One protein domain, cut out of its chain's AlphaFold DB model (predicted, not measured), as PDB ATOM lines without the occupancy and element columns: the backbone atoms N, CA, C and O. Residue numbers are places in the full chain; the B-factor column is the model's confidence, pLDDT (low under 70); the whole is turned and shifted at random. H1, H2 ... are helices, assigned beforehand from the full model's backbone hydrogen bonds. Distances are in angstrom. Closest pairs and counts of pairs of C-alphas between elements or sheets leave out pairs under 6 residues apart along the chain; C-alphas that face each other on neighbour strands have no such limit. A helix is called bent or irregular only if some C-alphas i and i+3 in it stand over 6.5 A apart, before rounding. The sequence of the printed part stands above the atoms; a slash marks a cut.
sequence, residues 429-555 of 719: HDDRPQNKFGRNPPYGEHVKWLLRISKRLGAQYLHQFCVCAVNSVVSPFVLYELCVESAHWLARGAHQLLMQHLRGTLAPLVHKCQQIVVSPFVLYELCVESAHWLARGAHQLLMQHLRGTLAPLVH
ATOM      1  N   HIS A 429     112.273 109.124 128.416       67.88
ATOM      2  CA  HIS A 429     111.217 108.156 128.143       67.88
ATOM      3  C   HIS A 429     111.282 106.904 129.035       67.88
ATOM      4  O   HIS A 429     110.231 106.302 129.252       67.88
ATOM      5  N   ASP A 430     112.418 106.589 129.661       61.38
ATOM      6  CA  ASP A 430     112.645 105.310 130.360       61.38
ATOM      7  C   ASP A 430     112.017 105.251 131.767       61.38
ATOM      8  O   ASP A 430     111.622 104.190 132.249       61.38
ATOM      9  N   ASP A 431     111.891 106.404 132.432       61.28
ATOM     10  CA  ASP A 431     111.409 106.502 133.816       61.28
ATOM     11  C   ASP A 431     109.955 106.008 134.005       61.28
ATOM     12  O   ASP A 431     109.095 106.143 133.124       61.28
ATOM     13  N   ARG A 432     109.611 105.519 135.206       61.81
ATOM     14  CA  ARG A 432     108.224 105.105 135.503       61.81
ATOM     15  C   ARG A 432     107.264 106.311 135.465       61.81
ATOM     16  O   ARG A 432     107.541 107.314 136.130       61.81
ATOM     17  N   PRO A 433     106.101 106.230 134.778       60.28
ATOM     18  CA  PRO A 433     105.184 107.366 134.610       60.28
ATOM     19  C   PRO A 433     104.723 108.040 135.910       60.28
ATOM     20  O   PRO A 433     104.466 109.240 135.922       60.28
ATOM     21  N   GLN A 434     104.638 107.306 137.022       57.62
ATOM     22  CA  GLN A 434     104.234 107.859 138.321       57.62
ATOM     23  C   GLN A 434     105.280 108.819 138.923       57.62
ATOM     24  O   GLN A 434     104.900 109.787 139.575       57.62
ATOM     25  N   ASN A 435     106.575 108.620 138.645       60.88
ATOM     26  CA  ASN A 435     107.651 109.467 139.178       60.88
ATOM     27  C   ASN A 435     107.924 110.699 138.295       60.88
ATOM     28  O   ASN A 435     108.286 111.759 138.805       60.88
ATOM     29  N   LYS A 436     107.704 110.584 136.976       68.94
ATOM     30  CA  LYS A 436     107.967 111.641 135.976       68.94
ATOM     31  C   LYS A 436     107.269 112.973 136.261       68.94
ATOM     32  O   LYS A 436     107.843 114.033 136.013       68.94
ATOM     33  N   PHE A 437     106.034 112.901 136.758       75.25
ATOM     34  CA  PHE A 437     105.118 114.035 136.911       75.25
ATOM     35  C   PHE A 437     105.006 114.574 138.345       75.25
ATOM     36  O   PHE A 437     104.222 115.492 138.586       75.25
ATOM     37  N   GLY A 438     105.767 114.028 139.300       75.31
ATOM     38  CA  GLY A 438     105.718 114.467 140.696       75.31
ATOM     39  C   GLY A 438     106.066 115.950 140.872       75.31
ATOM     40  O   GLY A 438     106.818 116.525 140.081       75.31
ATOM     41  N   ARG A 439     105.543 116.571 141.940       81.38
ATOM     42  CA  ARG A 439     105.872 117.958 142.327       81.38
ATOM     43  C   ARG A 439     107.369 118.145 142.579       81.38
ATOM     44  O   ARG A 439     107.969 119.065 142.035       81.38
ATOM     45  N   ASN A 440     107.960 117.207 143.318       83.56
ATOM     46  CA  ASN A 440     109.380 117.179 143.658       83.56
ATOM     47  C   ASN A 440     110.032 115.921 143.048       83.56
ATOM     48  O   ASN A 440     110.194 114.925 143.754       83.56
ATOM     49  N   PRO A 441     110.358 115.905 141.741       86.69
ATOM     50  CA  PRO A 441     111.105 114.800 141.143       86.69
ATOM     51  C   PRO A 441     112.567 114.832 141.632       86.69
ATOM     52  O   PRO A 441     113.073 115.917 141.929       86.69
ATOM     53  N   PRO A 442     113.291 113.696 141.662       84.19
ATOM     54  CA  PRO A 442     114.666 113.647 142.179       84.19
ATOM     55  C   PRO A 442     115.625 114.570 141.410       84.19
ATOM     56  O   PRO A 442     116.430 115.271 142.018       84.19
ATOM     57  N   TYR A 443     115.476 114.679 140.085       87.06
ATOM     58  CA  TYR A 443     116.254 115.615 139.263       87.06
ATOM     59  C   TYR A 443     115.933 117.101 139.529       87.06
ATOM     60  O   TYR A 443     116.684 117.982 139.108       87.06
ATOM     61  N   GLY A 444     114.827 117.413 140.217       90.12
ATOM     62  CA  GLY A 444     114.300 118.772 140.372       90.12
ATOM     63  C   GLY A 444     115.297 119.743 141.005       90.12
ATOM     64  O   GLY A 444     115.544 120.811 140.449       90.12
ATOM     65  N   GLU A 445     115.941 119.359 142.110       92.69
ATOM     66  CA  GLU A 445     116.937 120.215 142.777       92.69
ATOM     67  C   GLU A 445     118.221 120.411 141.964       92.69
ATOM     68  O   GLU A 445     118.871 121.457 142.059       92.69
ATOM     69  N   HIS A 446     118.583 119.448 141.116       94.31
ATOM     70  CA  HIS A 446     119.724 119.584 140.215       94.31
ATOM     71  C   HIS A 446     119.425 120.609 139.111       94.31
ATOM     72  O   HIS A 446     120.226 121.517 138.887       94.31
ATOM     73  N   VAL A 447     118.230 120.548 138.513       94.75
ATOM     74  CA  VAL A 447     117.767 121.502 137.491       94.75
ATOM     75  C   VAL A 447     117.565 122.910 138.078       94.75
ATOM     76  O   VAL A 447     118.051 123.889 137.507       94.75
ATOM     77  N   LYS A 448     116.935 123.038 139.257       94.62
ATOM     78  CA  LYS A 448     116.782 124.322 139.975       94.62
ATOM     79  C   LYS A 448     118.122 124.913 140.418       94.62
ATOM     80  O   LYS A 448     118.255 126.128 140.548       94.62
ATOM     81  N   TRP A 449     119.128 124.087 140.703       96.50
ATOM     82  CA  TRP A 449     120.489 124.571 140.957       96.50
ATOM     83  C   TRP A 449     121.179 125.031 139.673       96.50
ATOM     84  O   TRP A 449     121.771 126.109 139.674       96.50
ATOM     85  N   LEU A 450     121.053 124.289 138.571       96.94
ATOM     86  CA  LEU A 450     121.643 124.687 137.294       96.94
ATOM     87  C   LEU A 450     121.075 126.031 136.816       96.94
ATOM     88  O   LEU A 450     121.857 126.898 136.440       96.94
ATOM     89  N   LEU A 451     119.768 126.279 136.979       95.69
ATOM     90  CA  LEU A 451     119.163 127.602 136.757       95.69
ATOM     91  C   LEU A 451     119.891 128.724 137.528       95.69
ATOM     92  O   LEU A 451     120.158 129.792 136.973       95.69
ATOM     93  N   ARG A 452     120.240 128.488 138.800       95.62
ATOM     94  CA  ARG A 452     120.980 129.446 139.645       95.62
ATOM     95  C   ARG A 452     122.414 129.685 139.140       95.62
ATOM     96  O   ARG A 452     122.922 130.790 139.323       95.62
ATOM     97  N   ILE A 453     123.042 128.709 138.475       95.38
ATOM     98  CA  ILE A 453     124.333 128.878 137.778       95.38
ATOM     99  C   ILE A 453     124.158 129.684 136.488       95.38
ATOM    100  O   ILE A 453     124.856 130.679 136.299       95.38
ATOM    101  N   SER A 454     123.188 129.326 135.643       94.75
ATOM    102  CA  SER A 454     122.879 130.033 134.392       94.75
ATOM    103  C   SER A 454     122.653 131.529 134.629       94.75
ATOM    104  O   SER A 454     123.185 132.370 133.913       94.75
ATOM    105  N   LYS A 455     121.933 131.869 135.705       91.19
ATOM    106  CA  LYS A 455     121.679 133.247 136.151       91.19
ATOM    107  C   LYS A 455     122.907 133.999 136.669       91.19
ATOM    108  O   LYS A 455     122.903 135.225 136.619       91.19
ATOM    109  N   ARG A 456     123.931 133.304 137.180       90.19
ATOM    110  CA  ARG A 456     125.218 133.923 137.549       90.19
ATOM    111  C   ARG A 456     126.097 134.193 136.329       90.19
ATOM    112  O   ARG A 456     126.818 135.179 136.328       90.19
ATOM    113  N   LEU A 457     126.013 133.350 135.298       89.56
ATOM    114  CA  LEU A 457     126.766 133.516 134.049       89.56
ATOM    115  C   LEU A 457     126.110 134.494 133.057       89.56
ATOM    116  O   LEU A 457     126.807 135.102 132.249       89.56
ATOM    117  N   GLY A 458     124.788 134.675 133.117       88.25
ATOM    118  CA  GLY A 458     124.068 135.735 132.407       88.25
ATOM    119  C   GLY A 458     123.050 135.250 131.369       88.25
ATOM    120  O   GLY A 458     122.764 134.061 131.229       88.25
ATOM    121  N   ALA A 459     122.469 136.199 130.628       87.19
ATOM    122  CA  ALA A 459     121.252 135.972 129.844       87.19
ATOM    123  C   ALA A 459     121.403 134.932 128.717       87.19
ATOM    124  O   ALA A 459     120.465 134.185 128.452       87.19
ATOM    125  N   GLN A 460     122.581 134.843 128.089       90.56
ATOM    126  CA  GLN A 460     122.866 133.853 127.042       90.56
ATOM    127  C   GLN A 460     122.849 132.419 127.604       90.56
ATOM    128  O   GLN A 460     122.161 131.550 127.071       90.56
ATOM    129  N   TYR A 461     123.520 132.204 128.738       94.06
ATOM    130  CA  TYR A 461     123.561 130.923 129.450       94.06
ATOM    131  C   TYR A 461     122.193 130.538 130.033       94.06
ATOM    132  O   TYR A 461     121.825 129.361 130.029       94.06
ATOM    133  N   LEU A 462     121.403 131.520 130.484       92.81
ATOM    134  CA  LEU A 462     120.006 131.307 130.869       92.81
ATOM    135  C   LEU A 462     119.146 130.864 129.677       92.81
ATOM    136  O   LEU A 462     118.410 129.890 129.801       92.81
ATOM    137  N   HIS A 463     119.263 131.525 128.524       91.00
ATOM    138  CA  HIS A 463     118.511 131.154 127.324       91.00
ATOM    139  C   HIS A 463     118.851 129.733 126.850       91.00
ATOM    140  O   HIS A 463     117.947 128.923 126.649       91.00
ATOM    141  N   GLN A 464     120.141 129.395 126.751       94.25
ATOM    142  CA  GLN A 464     120.591 128.047 126.389       94.25
ATOM    143  C   GLN A 464     120.082 126.987 127.387       94.25
ATOM    144  O   GLN A 464     119.584 125.941 126.971       94.25
ATOM    145  N   PHE A 465     120.113 127.279 128.693       96.50
ATOM    146  CA  PHE A 465     119.520 126.414 129.718       96.50
ATOM    147  C   PHE A 465     118.013 126.204 129.498       96.50
ATOM    148  O   PHE A 465     117.550 125.064 129.527       96.50
ATOM    149  N   CYS A 466     117.247 127.268 129.236       94.19
ATOM    150  CA  CYS A 466     115.808 127.166 128.985       94.19
ATOM    151  C   CYS A 466     115.493 126.319 127.740       94.19
ATOM    152  O   CYS A 466     114.561 125.518 127.786       94.19
ATOM    153  N   VAL A 467     116.280 126.435 126.664       91.81
ATOM    154  CA  VAL A 467     116.122 125.610 125.450       91.81
ATOM    155  C   VAL A 467     116.350 124.125 125.749       91.81
ATOM    156  O   VAL A 467     115.530 123.293 125.365       91.81
ATOM    157  N   CYS A 468     117.404 123.765 126.486       92.88
ATOM    158  CA  CYS A 468     117.639 122.363 126.852       92.88
ATOM    159  C   CYS A 468     116.613 121.837 127.877       92.88
ATOM    160  O   CYS A 468     116.233 120.669 127.804       92.88
ATOM    161  N   ALA A 469     116.104 122.689 128.777       93.81
ATOM    162  CA  ALA A 469     115.076 122.325 129.757       93.81
ATOM    163  C   ALA A 469     113.738 121.902 129.115       93.81
ATOM    164  O   ALA A 469     113.073 121.006 129.636       93.81
ATOM    165  N   VAL A 470     113.365 122.476 127.961       92.38
ATOM    166  CA  VAL A 470     112.167 122.074 127.184       92.38
ATOM    167  C   VAL A 470     112.196 120.588 126.797       92.38
ATOM    168  O   VAL A 470     111.148 119.939 126.749       92.38
ATOM    169  N   ASN A 471     113.384 120.038 126.547       90.25
ATOM    170  CA  ASN A 471     113.557 118.668 126.061       90.25
ATOM    171  C   ASN A 471     113.808 117.652 127.190       90.25
ATOM    172  O   ASN A 471     113.577 116.463 126.995       90.25
ATOM    173  N   SER A 472     114.264 118.102 128.363       89.69
ATOM    174  CA  SER A 472     114.729 117.238 129.460       89.69
ATOM    175  C   SER A 472     113.830 117.202 130.698       89.69
ATOM    176  O   SER A 472     113.922 116.259 131.488       89.69
ATOM    177  N   VAL A 473     112.978 118.212 130.906       90.94
ATOM    178  CA  VAL A 473     112.137 118.333 132.105       90.94
ATOM    179  C   VAL A 473     110.705 117.890 131.791       90.94
ATOM    180  O   VAL A 473     110.082 118.371 130.844       90.94
ATOM    181  N   VAL A 474     110.177 116.969 132.605       89.38
ATOM    182  CA  VAL A 474     108.830 116.382 132.438       89.38
ATOM    183  C   VAL A 474     107.859 116.857 133.517       89.38
ATOM    184  O   VAL A 474     106.677 117.024 133.235       89.38
ATOM    185  N   SER A 475     108.340 117.125 134.736       90.75
ATOM    186  CA  SER A 475     107.492 117.643 135.811       90.75
ATOM    187  C   SER A 475     106.968 119.047 135.463       90.75
ATOM    188  O   SER A 475     107.770 119.979 135.309       90.75
ATOM    189  N   PRO A 476     105.637 119.241 135.373       91.19
ATOM    190  CA  PRO A 476     105.053 120.538 135.047       91.19
ATOM    191  C   PRO A 476     105.252 121.570 136.165       91.19
ATOM    192  O   PRO A 476     105.272 122.769 135.903       91.19
ATOM    193  N   PHE A 477     105.456 121.117 137.404       91.88
ATOM    194  CA  PHE A 477     105.729 121.979 138.554       91.88
ATOM    195  C   PHE A 477     107.125 122.596 138.460       91.88
ATOM    196  O   PHE A 477     107.267 123.813 138.563       91.88
ATOM    197  N   VAL A 478     108.135 121.774 138.148       93.06
ATOM    198  CA  VAL A 478     109.496 122.263 137.887       93.06
ATOM    199  C   VAL A 478     109.492 123.200 136.678       93.06
ATOM    200  O   VAL A 478     110.029 124.296 136.775       93.06
ATOM    201  N   LEU A 479     108.834 122.837 135.568       92.38
ATOM    202  CA  LEU A 479     108.712 123.716 134.395       92.38
ATOM    203  C   LEU A 479     108.059 125.069 134.724       92.38
ATOM    204  O   LEU A 479     108.542 126.097 134.250       92.38
ATOM    205  N   TYR A 480     107.008 125.089 135.550       91.62
ATOM    206  CA  TYR A 480     106.345 126.320 135.983       91.62
ATOM    207  C   TYR A 480     107.286 127.215 136.799       91.62
ATOM    208  O   TYR A 480     107.419 128.402 136.492       91.62
ATOM    209  N   GLU A 481     107.995 126.648 137.780       92.81
ATOM    210  CA  GLU A 481     109.023 127.372 138.537       92.81
ATOM    211  C   GLU A 481     110.117 127.923 137.611       92.81
ATOM    212  O   GLU A 481     110.430 129.111 137.687       92.81
ATOM    213  N   LEU A 482     110.639 127.119 136.675       93.88
ATOM    214  CA  LEU A 482     111.644 127.579 135.711       93.88
ATOM    215  C   LEU A 482     111.124 128.735 134.840       93.88
ATOM    216  O   LEU A 482     111.865 129.693 134.625       93.88
ATOM    217  N   CYS A 483     109.872 128.691 134.366       91.00
ATOM    218  CA  CYS A 483     109.261 129.785 133.600       91.00
ATOM    219  C   CYS A 483     109.206 131.077 134.421       91.00
ATOM    220  O   CYS A 483     109.729 132.114 134.003       91.00
ATOM    221  N   VAL A 484     108.593 131.007 135.605       88.69
ATOM    222  CA  VAL A 484     108.358 132.162 136.477       88.69
ATOM    223  C   VAL A 484     109.679 132.749 136.969       88.69
ATOM    224  O   VAL A 484     109.892 133.959 136.868       88.69
ATOM    225  N   GLU A 485     110.594 131.921 137.469       91.00
ATOM    226  CA  GLU A 485     111.852 132.389 138.048       91.00
ATOM    227  C   GLU A 485     112.810 132.921 136.963       91.00
ATOM    228  O   GLU A 485     113.575 133.852 137.235       91.00
ATOM    229  N   SER A 486     112.777 132.389 135.734       91.00
ATOM    230  CA  SER A 486     113.575 132.913 134.607       91.00
ATOM    231  C   SER A 486     113.033 134.247 134.099       91.00
ATOM    232  O   SER A 486     113.811 135.187 133.923       91.00
ATOM    233  N   ALA A 487     111.712 134.373 133.936       87.81
ATOM    234  CA  ALA A 487     111.076 135.618 133.503       87.81
ATOM    235  C   ALA A 487     111.360 136.769 134.481       87.81
ATOM    236  O   ALA A 487     111.735 137.864 134.058       87.81
ATOM    237  N   HIS A 488     111.264 136.513 135.793       86.06
ATOM    238  CA  HIS A 488     111.589 137.508 136.820       86.06
ATOM    239  C   HIS A 488     113.058 137.944 136.787       86.06
ATOM    240  O   HIS A 488     113.354 139.103 137.069       86.06
ATOM    241  N   TRP A 489     113.991 137.047 136.453       88.06
ATOM    242  CA  TRP A 489     115.408 137.402 136.339       88.06
ATOM    243  C   TRP A 489     115.679 138.261 135.095       88.06
ATOM    244  O   TRP A 489     116.338 139.293 135.206       88.06
ATOM    245  N   LEU A 490     115.104 137.899 133.942       85.19
ATOM    246  CA  LEU A 490     115.211 138.678 132.701       85.19
ATOM    247  C   LEU A 490     114.646 140.102 132.877       85.19
ATOM    248  O   LEU A 490     115.335 141.083 132.590       85.19
ATOM    249  N   ALA A 491     113.444 140.222 133.454       81.06
ATOM    250  CA  ALA A 491     112.807 141.513 133.722       81.06
ATOM    251  C   ALA A 491     113.620 142.391 134.699       81.06
ATOM    252  O   ALA A 491     113.680 143.608 134.523       81.06
ATOM    253  N   ARG A 492     114.302 141.795 135.693       76.62
ATOM    254  CA  ARG A 492     115.218 142.522 136.597       76.62
ATOM    255  C   ARG A 492     116.443 143.077 135.868       76.62
ATOM    256  O   ARG A 492     116.842 144.196 136.172       76.62
ATOM    257  N   GLY A 493     117.009 142.344 134.907       66.25
ATOM    258  CA  GLY A 493     118.133 142.825 134.093       66.25
ATOM    259  C   GLY A 493     117.755 144.044 133.244       66.25
ATOM    260  O   GLY A 493     118.439 145.068 133.286       66.25
ATOM    261  N   ALA A 494     116.609 143.980 132.558       60.56
ATOM    262  CA  ALA A 494     116.059 145.119 131.819       60.56
ATOM    263  C   ALA A 494     115.763 146.320 132.742       60.56
ATOM    264  O   ALA A 494     116.103 147.457 132.416       60.56
ATOM    265  N   HIS A 495     115.197 146.069 133.928       62.00
ATOM    266  CA  HIS A 495     114.941 147.102 134.930       62.00
ATOM    267  C   HIS A 495     116.229 147.734 135.490       62.00
ATOM    268  O   HIS A 495     116.247 148.942 135.706       62.00
ATOM    269  N   GLN A 496     117.321 146.985 135.685       61.16
ATOM    270  CA  GLN A 496     118.603 147.566 136.113       61.16
ATOM    271  C   GLN A 496     119.200 148.501 135.057       61.16
ATOM    272  O   GLN A 496     119.632 149.597 135.411       61.16
ATOM    273  N   LEU A 497     119.160 148.125 133.774       60.00
ATOM    274  CA  LEU A 497     119.567 149.000 132.666       60.00
ATOM    275  C   LEU A 497     118.705 150.269 132.599       60.00
ATOM    276  O   LEU A 497     119.239 151.377 132.521       60.00
ATOM    277  N   LEU A 498     117.380 150.123 132.716       58.25
ATOM    278  CA  LEU A 498     116.450 151.251 132.778       58.25
ATOM    279  C   LEU A 498     116.763 152.169 133.971       58.25
ATOM    280  O   LEU A 498     116.869 153.377 133.800       58.25
ATOM    281  N   MET A 499     116.973 151.611 135.167       60.47
ATOM    282  CA  MET A 499     117.296 152.371 136.379       60.47
ATOM    283  C   MET A 499     118.688 153.007 136.338       60.47
ATOM    284  O   MET A 499     118.880 154.053 136.949       60.47
ATOM    285  N   GLN A 500     119.656 152.432 135.621       58.00
ATOM    286  CA  GLN A 500     120.956 153.063 135.388       58.00
ATOM    287  C   GLN A 500     120.813 154.278 134.462       58.00
ATOM    288  O   GLN A 500     121.351 155.343 134.762       58.00
ATOM    289  N   HIS A 501     120.025 154.150 133.391       54.78
ATOM    290  CA  HIS A 501     119.735 155.251 132.472       54.78
ATOM    291  C   HIS A 501     118.930 156.365 133.165       54.78
ATOM    292  O   HIS A 501     119.320 157.529 133.107       54.78
ATOM    293  N   LEU A 502     117.879 156.005 133.914       54.06
ATOM    294  CA  LEU A 502     117.080 156.927 134.731       54.06
ATOM    295  C   LEU A 502     117.900 157.583 135.849       54.06
ATOM    296  O   LEU A 502     117.705 158.761 136.114       54.06
ATOM    297  N   ARG A 503     118.844 156.884 136.493       58.19
ATOM    298  CA  ARG A 503     119.768 157.524 137.449       58.19
ATOM    299  C   ARG A 503     120.668 158.545 136.759       58.19
ATOM    300  O   ARG A 503     120.878 159.608 137.325       58.19
ATOM    301  N   GLY A 504     121.146 158.268 135.545       59.16
ATOM    302  CA  GLY A 504     121.920 159.234 134.761       59.16
ATOM    303  C   GLY A 504     121.119 160.484 134.374       59.16
ATOM    304  O   GLY A 504     121.605 161.598 134.544       59.16
ATOM    305  N   THR A 505     119.885 160.317 133.888       54.28
ATOM    306  CA  THR A 505     119.072 161.430 133.359       54.28
ATOM    307  C   THR A 505     118.243 162.162 134.416       54.28
ATOM    308  O   THR A 505     118.053 163.372 134.302       54.28
ATOM    309  N   LEU A 506     117.770 161.472 135.460       52.75
ATOM    310  CA  LEU A 506     116.943 162.055 136.521       52.75
ATOM    311  C   LEU A 506     117.720 162.456 137.778       52.75
ATOM    312  O   LEU A 506     117.138 163.164 138.590       52.75
ATOM    313  N   ALA A 507     119.001 162.103 137.962       57.78
ATOM    314  CA  ALA A 507     119.796 162.605 139.097       57.78
ATOM    315  C   ALA A 507     119.674 164.131 139.335       57.78
ATOM    316  O   ALA A 507     119.347 164.511 140.461       57.78
ATOM    317  N   PRO A 508     119.839 165.023 138.330       59.78
ATOM    318  CA  PRO A 508     119.671 166.465 138.546       59.78
ATOM    319  C   PRO A 508     118.223 166.877 138.864       59.78
ATOM    320  O   PRO A 508     118.000 167.902 139.508       59.78
ATOM    321  N   LEU A 509     117.232 166.085 138.440       54.47
ATOM    322  CA  LEU A 509     115.815 166.340 138.702       54.47
ATOM    323  C   LEU A 509     115.420 165.878 140.112       54.47
ATOM    324  O   LEU A 509     114.790 166.638 140.838       54.47
ATOM    325  N   VAL A 510     115.881 164.700 140.547       59.84
ATOM    326  CA  VAL A 510     115.737 164.198 141.923       59.84
ATOM    327  C   VAL A 510     116.452 165.119 142.912       59.84
ATOM    328  O   VAL A 510     115.868 165.456 143.937       59.84
ATOM    329  N   HIS A 511     117.654 165.605 142.585       62.25
ATOM    330  CA  HIS A 511     118.373 166.587 143.404       62.25
ATOM    331  C   HIS A 511     117.578 167.896 143.552       62.25
ATOM    332  O   HIS A 511     117.433 168.409 144.660       62.25
ATOM    333  N   LYS A 512     116.978 168.409 142.465       57.53
ATOM    334  CA  LYS A 512     116.047 169.550 142.545       57.53
ATOM    335  C   LYS A 512     114.804 169.236 143.379       57.53
ATOM    336  O   LYS A 512     114.422 170.058 144.202       57.53
ATOM    337  N   CYS A 513     114.193 168.061 143.226       54.97
ATOM    338  CA  CYS A 513     113.052 167.658 144.050       54.97
ATOM    339  C   CYS A 513     113.420 167.566 145.539       54.97
ATOM    340  O   CYS A 513     112.645 168.033 146.362       54.97
ATOM    341  N   GLN A 514     114.605 167.068 145.897       59.41
ATOM    342  CA  GLN A 514     115.093 167.051 147.283       59.41
ATOM    343  C   GLN A 514     115.373 168.457 147.843       59.41
ATOM    344  O   GLN A 514     115.241 168.664 149.045       59.41
ATOM    345  N   GLN A 515     115.716 169.430 146.994       62.12
ATOM    346  CA  GLN A 515     115.898 170.834 147.391       62.12
ATOM    347  C   GLN A 515     114.586 171.640 147.455       62.12
ATOM    348  O   GLN A 515     114.548 172.675 148.114       62.12
ATOM    349  N   ILE A 516     113.524 171.198 146.772       60.19
ATOM    350  CA  ILE A 516     112.237 171.915 146.665       60.19
ATOM    351  C   ILE A 516     111.152 171.294 147.565       60.19
ATOM    352  O   ILE A 516     110.313 172.009 148.113       60.19
ATOM    353  N   VAL A 517     111.144 169.970 147.740       59.09
ATOM    354  CA  VAL A 517     110.103 169.240 148.481       59.09
ATOM    355  C   VAL A 517     110.515 169.069 149.943       59.09
ATOM    356  O   VAL A 517     111.051 168.044 150.350       59.09
ATOM    357  N   VAL A 518     110.209 170.084 150.752       59.12
ATOM    358  CA  VAL A 518     110.479 170.099 152.205       59.12
ATOM    359  C   VAL A 518     109.545 169.154 152.993       59.12
ATOM    360  O   VAL A 518     109.819 168.828 154.143       59.12
ATOM    361  N   SER A 519     108.439 168.688 152.394       60.59
ATOM    362  CA  SER A 519     107.446 167.824 153.057       60.59
ATOM    363  C   SER A 519     107.758 166.324 152.900       60.59
ATOM    364  O   SER A 519     107.688 165.811 151.776       60.59
ATOM    365  N   PRO A 520     107.992 165.572 153.999       59.03
ATOM    366  CA  PRO A 520     108.213 164.124 153.942       59.03
ATOM    367  C   PRO A 520     107.026 163.339 153.368       59.03
ATOM    368  O   PRO A 520     107.226 162.310 152.731       59.03
ATOM    369  N   PHE A 521     105.795 163.833 153.544       63.69
ATOM    370  CA  PHE A 521     104.585 163.184 153.027       63.69
ATOM    371  C   PHE A 521     104.516 163.211 151.495       63.69
ATOM    372  O   PHE A 521     104.139 162.221 150.878       63.69
ATOM    373  N   VAL A 522     104.944 164.312 150.866       69.38
ATOM    374  CA  VAL A 522     104.987 164.412 149.396       69.38
ATOM    375  C   VAL A 522     106.082 163.507 148.828       69.38
ATOM    376  O   VAL A 522     105.874 162.867 147.801       69.38
ATOM    377  N   LEU A 523     107.220 163.385 149.521       58.53
ATOM    378  CA  LEU A 523     108.250 162.400 149.177       58.53
ATOM    379  C   LEU A 523     107.739 160.957 149.329       58.53
ATOM    380  O   LEU A 523     108.055 160.126 148.480       58.53
ATOM    381  N   TYR A 524     106.935 160.661 150.356       58.12
ATOM    382  CA  TYR A 524     106.333 159.340 150.560       58.12
ATOM    383  C   TYR A 524     105.369 158.963 149.426       58.12
ATOM    384  O   TYR A 524     105.577 157.933 148.785       58.12
ATOM    385  N   GLU A 525     104.387 159.814 149.110       65.81
ATOM    386  CA  GLU A 525     103.446 159.575 148.003       65.81
ATOM    387  C   GLU A 525     104.172 159.429 146.660       65.81
ATOM    388  O   GLU A 525     103.928 158.479 145.916       65.81
ATOM    389  N   LEU A 526     105.155 160.295 146.377       64.81
ATOM    390  CA  LEU A 526     105.962 160.193 145.159       64.81
ATOM    391  C   LEU A 526     106.747 158.870 145.098       64.81
ATOM    392  O   LEU A 526     106.879 158.289 144.018       64.81
ATOM    393  N   CYS A 527     107.238 158.355 146.232       54.31
ATOM    394  CA  CYS A 527     107.877 157.038 146.305       54.31
ATOM    395  C   CYS A 527     106.883 155.889 146.077       54.31
ATOM    396  O   CYS A 527     107.218 154.943 145.364       54.31
ATOM    397  N   VAL A 528     105.672 155.966 146.638       60.62
ATOM    398  CA  VAL A 528     104.614 154.953 146.475       60.62
ATOM    399  C   VAL A 528     104.110 154.906 145.029       60.62
ATOM    400  O   VAL A 528     104.088 153.835 144.422       60.62
ATOM    401  N   GLU A 529     103.786 156.052 144.428       66.31
ATOM    402  CA  GLU A 529     103.382 156.150 143.018       66.31
ATOM    403  C   GLU A 529     104.512 155.680 142.081       66.31
ATOM    404  O   GLU A 529     104.267 154.892 141.162       66.31
ATOM    405  N   SER A 530     105.768 156.060 142.359       56.66
ATOM    406  CA  SER A 530     106.936 155.558 141.617       56.66
ATOM    407  C   SER A 530     107.077 154.039 141.735       56.66
ATOM    408  O   SER A 530     107.301 153.367 140.727       56.66
ATOM    409  N   ALA A 531     106.896 153.465 142.927       51.69
ATOM    410  CA  ALA A 531     106.920 152.017 143.124       51.69
ATOM    411  C   ALA A 531     105.784 151.320 142.354       51.69
ATOM    412  O   ALA A 531     106.025 150.313 141.687       51.69
ATOM    413  N   HIS A 532     104.572 151.883 142.352       58.03
ATOM    414  CA  HIS A 532     103.446 151.384 141.554       58.03
ATOM    415  C   HIS A 532     103.669 151.525 140.041       58.03
ATOM    416  O   HIS A 532     103.193 150.690 139.266       58.03
ATOM    417  N   TRP A 533     104.371 152.559 139.576       60.75
ATOM    418  CA  TRP A 533     104.736 152.715 138.164       60.75
ATOM    419  C   TRP A 533     105.807 151.694 137.747       60.75
ATOM    420  O   TRP A 533     105.626 150.972 136.765       60.75
ATOM    421  N   LEU A 534     106.864 151.536 138.552       59.06
ATOM    422  CA  LEU A 534     107.910 150.532 138.334       59.06
ATOM    423  C   LEU A 534     107.363 149.096 138.398       59.06
ATOM    424  O   LEU A 534     107.750 148.268 137.574       59.06
ATOM    425  N   ALA A 535     106.424 148.799 139.301       57.31
ATOM    426  CA  ALA A 535     105.752 147.501 139.373       57.31
ATOM    427  C   ALA A 535     104.918 147.202 138.113       57.31
ATOM    428  O   ALA A 535     104.975 146.089 137.583       57.31
ATOM    429  N   ARG A 536     104.194 148.201 137.581       66.44
ATOM    430  CA  ARG A 536     103.449 148.087 136.312       66.44
ATOM    431  C   ARG A 536     104.390 147.817 135.129       66.44
ATOM    432  O   ARG A 536     104.141 146.885 134.364       66.44
ATOM    433  N   GLY A 537     105.500 148.552 135.021       66.56
ATOM    434  CA  GLY A 537     106.523 148.320 133.991       66.56
ATOM    435  C   GLY A 537     107.199 146.946 134.103       66.56
ATOM    436  O   GLY A 537     107.347 146.236 133.108       66.56
ATOM    437  N   ALA A 538     107.536 146.513 135.321       66.25
ATOM    438  CA  ALA A 538     108.111 145.191 135.575       66.25
ATOM    439  C   ALA A 538     107.153 144.049 135.186       66.25
ATOM    440  O   ALA A 538     107.597 143.052 134.617       66.25
ATOM    441  N   HIS A 539     105.845 144.198 135.426       71.00
ATOM    442  CA  HIS A 539     104.840 143.222 134.997       71.00
ATOM    443  C   HIS A 539     104.720 143.135 133.465       71.00
ATOM    444  O   HIS A 539     104.607 142.037 132.916       71.00
ATOM    445  N   GLN A 540     104.796 144.266 132.755       74.81
ATOM    446  CA  GLN A 540     104.801 144.274 131.286       74.81
ATOM    447  C   GLN A 540     106.047 143.577 130.713       74.81
ATOM    448  O   GLN A 540     105.909 142.720 129.840       74.81
ATOM    449  N   LEU A 541     107.240 143.855 131.255       75.56
ATOM    450  CA  LEU A 541     108.490 143.177 130.871       75.56
ATOM    451  C   LEU A 541     108.459 141.668 131.176       75.56
ATOM    452  O   LEU A 541     108.873 140.859 130.344       75.56
ATOM    453  N   LEU A 542     107.917 141.268 132.332       79.25
ATOM    454  CA  LEU A 542     107.711 139.858 132.692       79.25
ATOM    455  C   LEU A 542     106.861 139.141 131.630       79.25
ATOM    456  O   LEU A 542     107.248 138.086 131.121       79.25
ATOM    457  N   MET A 543     105.727 139.742 131.263       79.69
ATOM    458  CA  MET A 543     104.819 139.218 130.242       79.69
ATOM    459  C   MET A 543     105.452 139.198 128.846       79.69
ATOM    460  O   MET A 543     105.212 138.259 128.089       79.69
ATOM    461  N   GLN A 544     106.292 140.177 128.504       82.56
ATOM    462  CA  GLN A 544     107.037 140.194 127.243       82.56
ATOM    463  C   GLN A 544     108.022 139.016 127.150       82.56
ATOM    464  O   GLN A 544     108.040 138.313 126.139       82.56
ATOM    465  N   HIS A 545     108.789 138.738 128.209       83.25
ATOM    466  CA  HIS A 545     109.711 137.598 128.229       83.25
ATOM    467  C   HIS A 545     108.992 136.241 128.218       83.25
ATOM    468  O   HIS A 545     109.465 135.325 127.546       83.25
ATOM    469  N   LEU A 546     107.844 136.111 128.896       80.62
ATOM    470  CA  LEU A 546     107.016 134.894 128.867       80.62
ATOM    471  C   LEU A 546     106.407 134.617 127.480       80.62
ATOM    472  O   LEU A 546     106.315 133.458 127.084       80.62
ATOM    473  N   ARG A 547     106.018 135.663 126.739       80.44
ATOM    474  CA  ARG A 547     105.398 135.555 125.400       80.44
ATOM    475  C   ARG A 547     106.406 135.450 124.254       80.44
ATOM    476  O   ARG A 547     106.060 134.929 123.203       80.44
ATOM    477  N   GLY A 548     107.623 135.956 124.446       84.19
ATOM    478  CA  GLY A 548     108.730 135.841 123.496       84.19
ATOM    479  C   GLY A 548     109.731 134.768 123.922       84.19
ATOM    480  O   GLY A 548     109.527 133.579 123.695       84.19
ATOM    481  N   THR A 549     110.822 135.202 124.555       83.00
ATOM    482  CA  THR A 549     112.020 134.405 124.884       83.00
ATOM    483  C   THR A 549     111.745 133.061 125.573       83.00
ATOM    484  O   THR A 549     112.469 132.100 125.338       83.00
ATOM    485  N   LEU A 550     110.730 132.984 126.437       88.75
ATOM    486  CA  LEU A 550     110.410 131.789 127.228       88.75
ATOM    487  C   LEU A 550     109.178 131.027 126.719       88.75
ATOM    488  O   LEU A 550     108.811 130.016 127.322       88.75
ATOM    489  N   ALA A 551     108.558 131.451 125.614       89.06
ATOM    490  CA  ALA A 551     107.325 130.843 125.117       89.06
ATOM    491  C   ALA A 551     107.420 129.314 124.912       89.06
ATOM    492  O   ALA A 551     106.490 128.632 125.348       89.06
ATOM    493  N   PRO A 552     108.509 128.725 124.366       91.38
ATOM    494  CA  PRO A 552     108.625 127.266 124.248       91.38
ATOM    495  C   PRO A 552     108.572 126.535 125.598       91.38
ATOM    496  O   PRO A 552     107.977 125.464 125.701       91.38
ATOM    497  N   LEU A 553     109.139 127.132 126.654       91.44
ATOM    498  CA  LEU A 553     109.135 126.578 128.011       91.44
ATOM    499  C   LEU A 553     107.738 126.661 128.646       91.44
ATOM    500  O   LEU A 553     107.307 125.709 129.298       91.44
ATOM    501  N   VAL A 554     107.001 127.747 128.390       90.62
ATOM    502  CA  VAL A 554     105.613 127.924 128.852       90.62
ATOM    503  C   VAL A 554     104.664 126.944 128.149       90.62
ATOM    504  O   VAL A 554     103.899 126.254 128.824       90.62
ATOM    505  N   HIS A 555     104.767 126.790 126.824       91.75
ATOM    506  CA  HIS A 555     103.971 125.809 126.072       91.75
ATOM    507  C   HIS A 555     104.290 124.373 126.518       91.75
ATOM    508  O   HIS A 555     103.376 123.581 126.752       91.75
TER     509      HIS A 555
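What this domain is: This is residues 429 to 555 of the 719 residues of the protein "(diamondback moth) hypothetical protein" of Plutella xylostella (UniProt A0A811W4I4). A small bundle of H2, H3 and the first part of arm H4a makes one end of a long rod, and H4a runs on out of it to the far turn H4b, from which H5 folds back in an open loop to meet H4a. Residues 500 to 512, 515 to 522 and 524 to 533 stick out, while H6 packs on H3 and H4a. The printed part has 127 residues with six named helices, H1 to H6 in order, and no named strand: all helix. It is loose, with a radius of gyration of the C-alphas of 20.0 A, and spans 69 by 27 by 23 A.

How they stand to each other: H1, residues 433 to 436, touches no helix. H2, residues 444 to 457, and H3, residues 459 to 472, form a helical hairpin with a shallow tilt of 22 degrees, opposite ways; residues 451 to 455 touch 461 to 465, the closest C-alphas being Ser 454 and Leu 462, 4.7 A. H4, residues 476 to 516, was assigned by its hydrogen bonds as one helix but is bent, C-alphas 505 and 508 being 7.3 A apart; its arms H4a, 476 to 505, and H4b, 508 to 516, stand about perpendicular at 75 degrees. H2, H3 and H4a are an up and down bundle, each running against the one before. H4a touches H3 with residues 479 to 490 alone, closest C-alphas Ala 459 and Leu 490, 7.2 A. H5, residues 520 to 547, touches H4a with residues 538 to 546 alone at a steep tilt of 50 degrees, opposite ways, closest C-alphas Ala 491 and Leu 541, 5.4 A. H6, residues 551 to 555, touches H3, closest C-alphas Val 470 and Leu 553, 5.5 A. Every O i to N i+4 pair is within hydrogen-bond range in H4a, H4b, H5 and H6, and 9 of 10 in H2 and in H3; H1 is too short for one.

Where its parts are: H1 begins at C-alpha 433, (105.184, 107.366, 134.610). H2 measures 20.3 A, H3 19.8 A, H4a 43.3 A, H4b 12.3 A and H5 40.5 A. H6 ends at C-alpha 555, (103.971, 125.809, 126.072).

The domain as a whole: The C-alphas farthest apart, Asp 430 and Ile 516, are 68.6 A apart. The printed part has no cut and no long link. Residues 429 to 436 and 493 to 538 have pLDDT under 70.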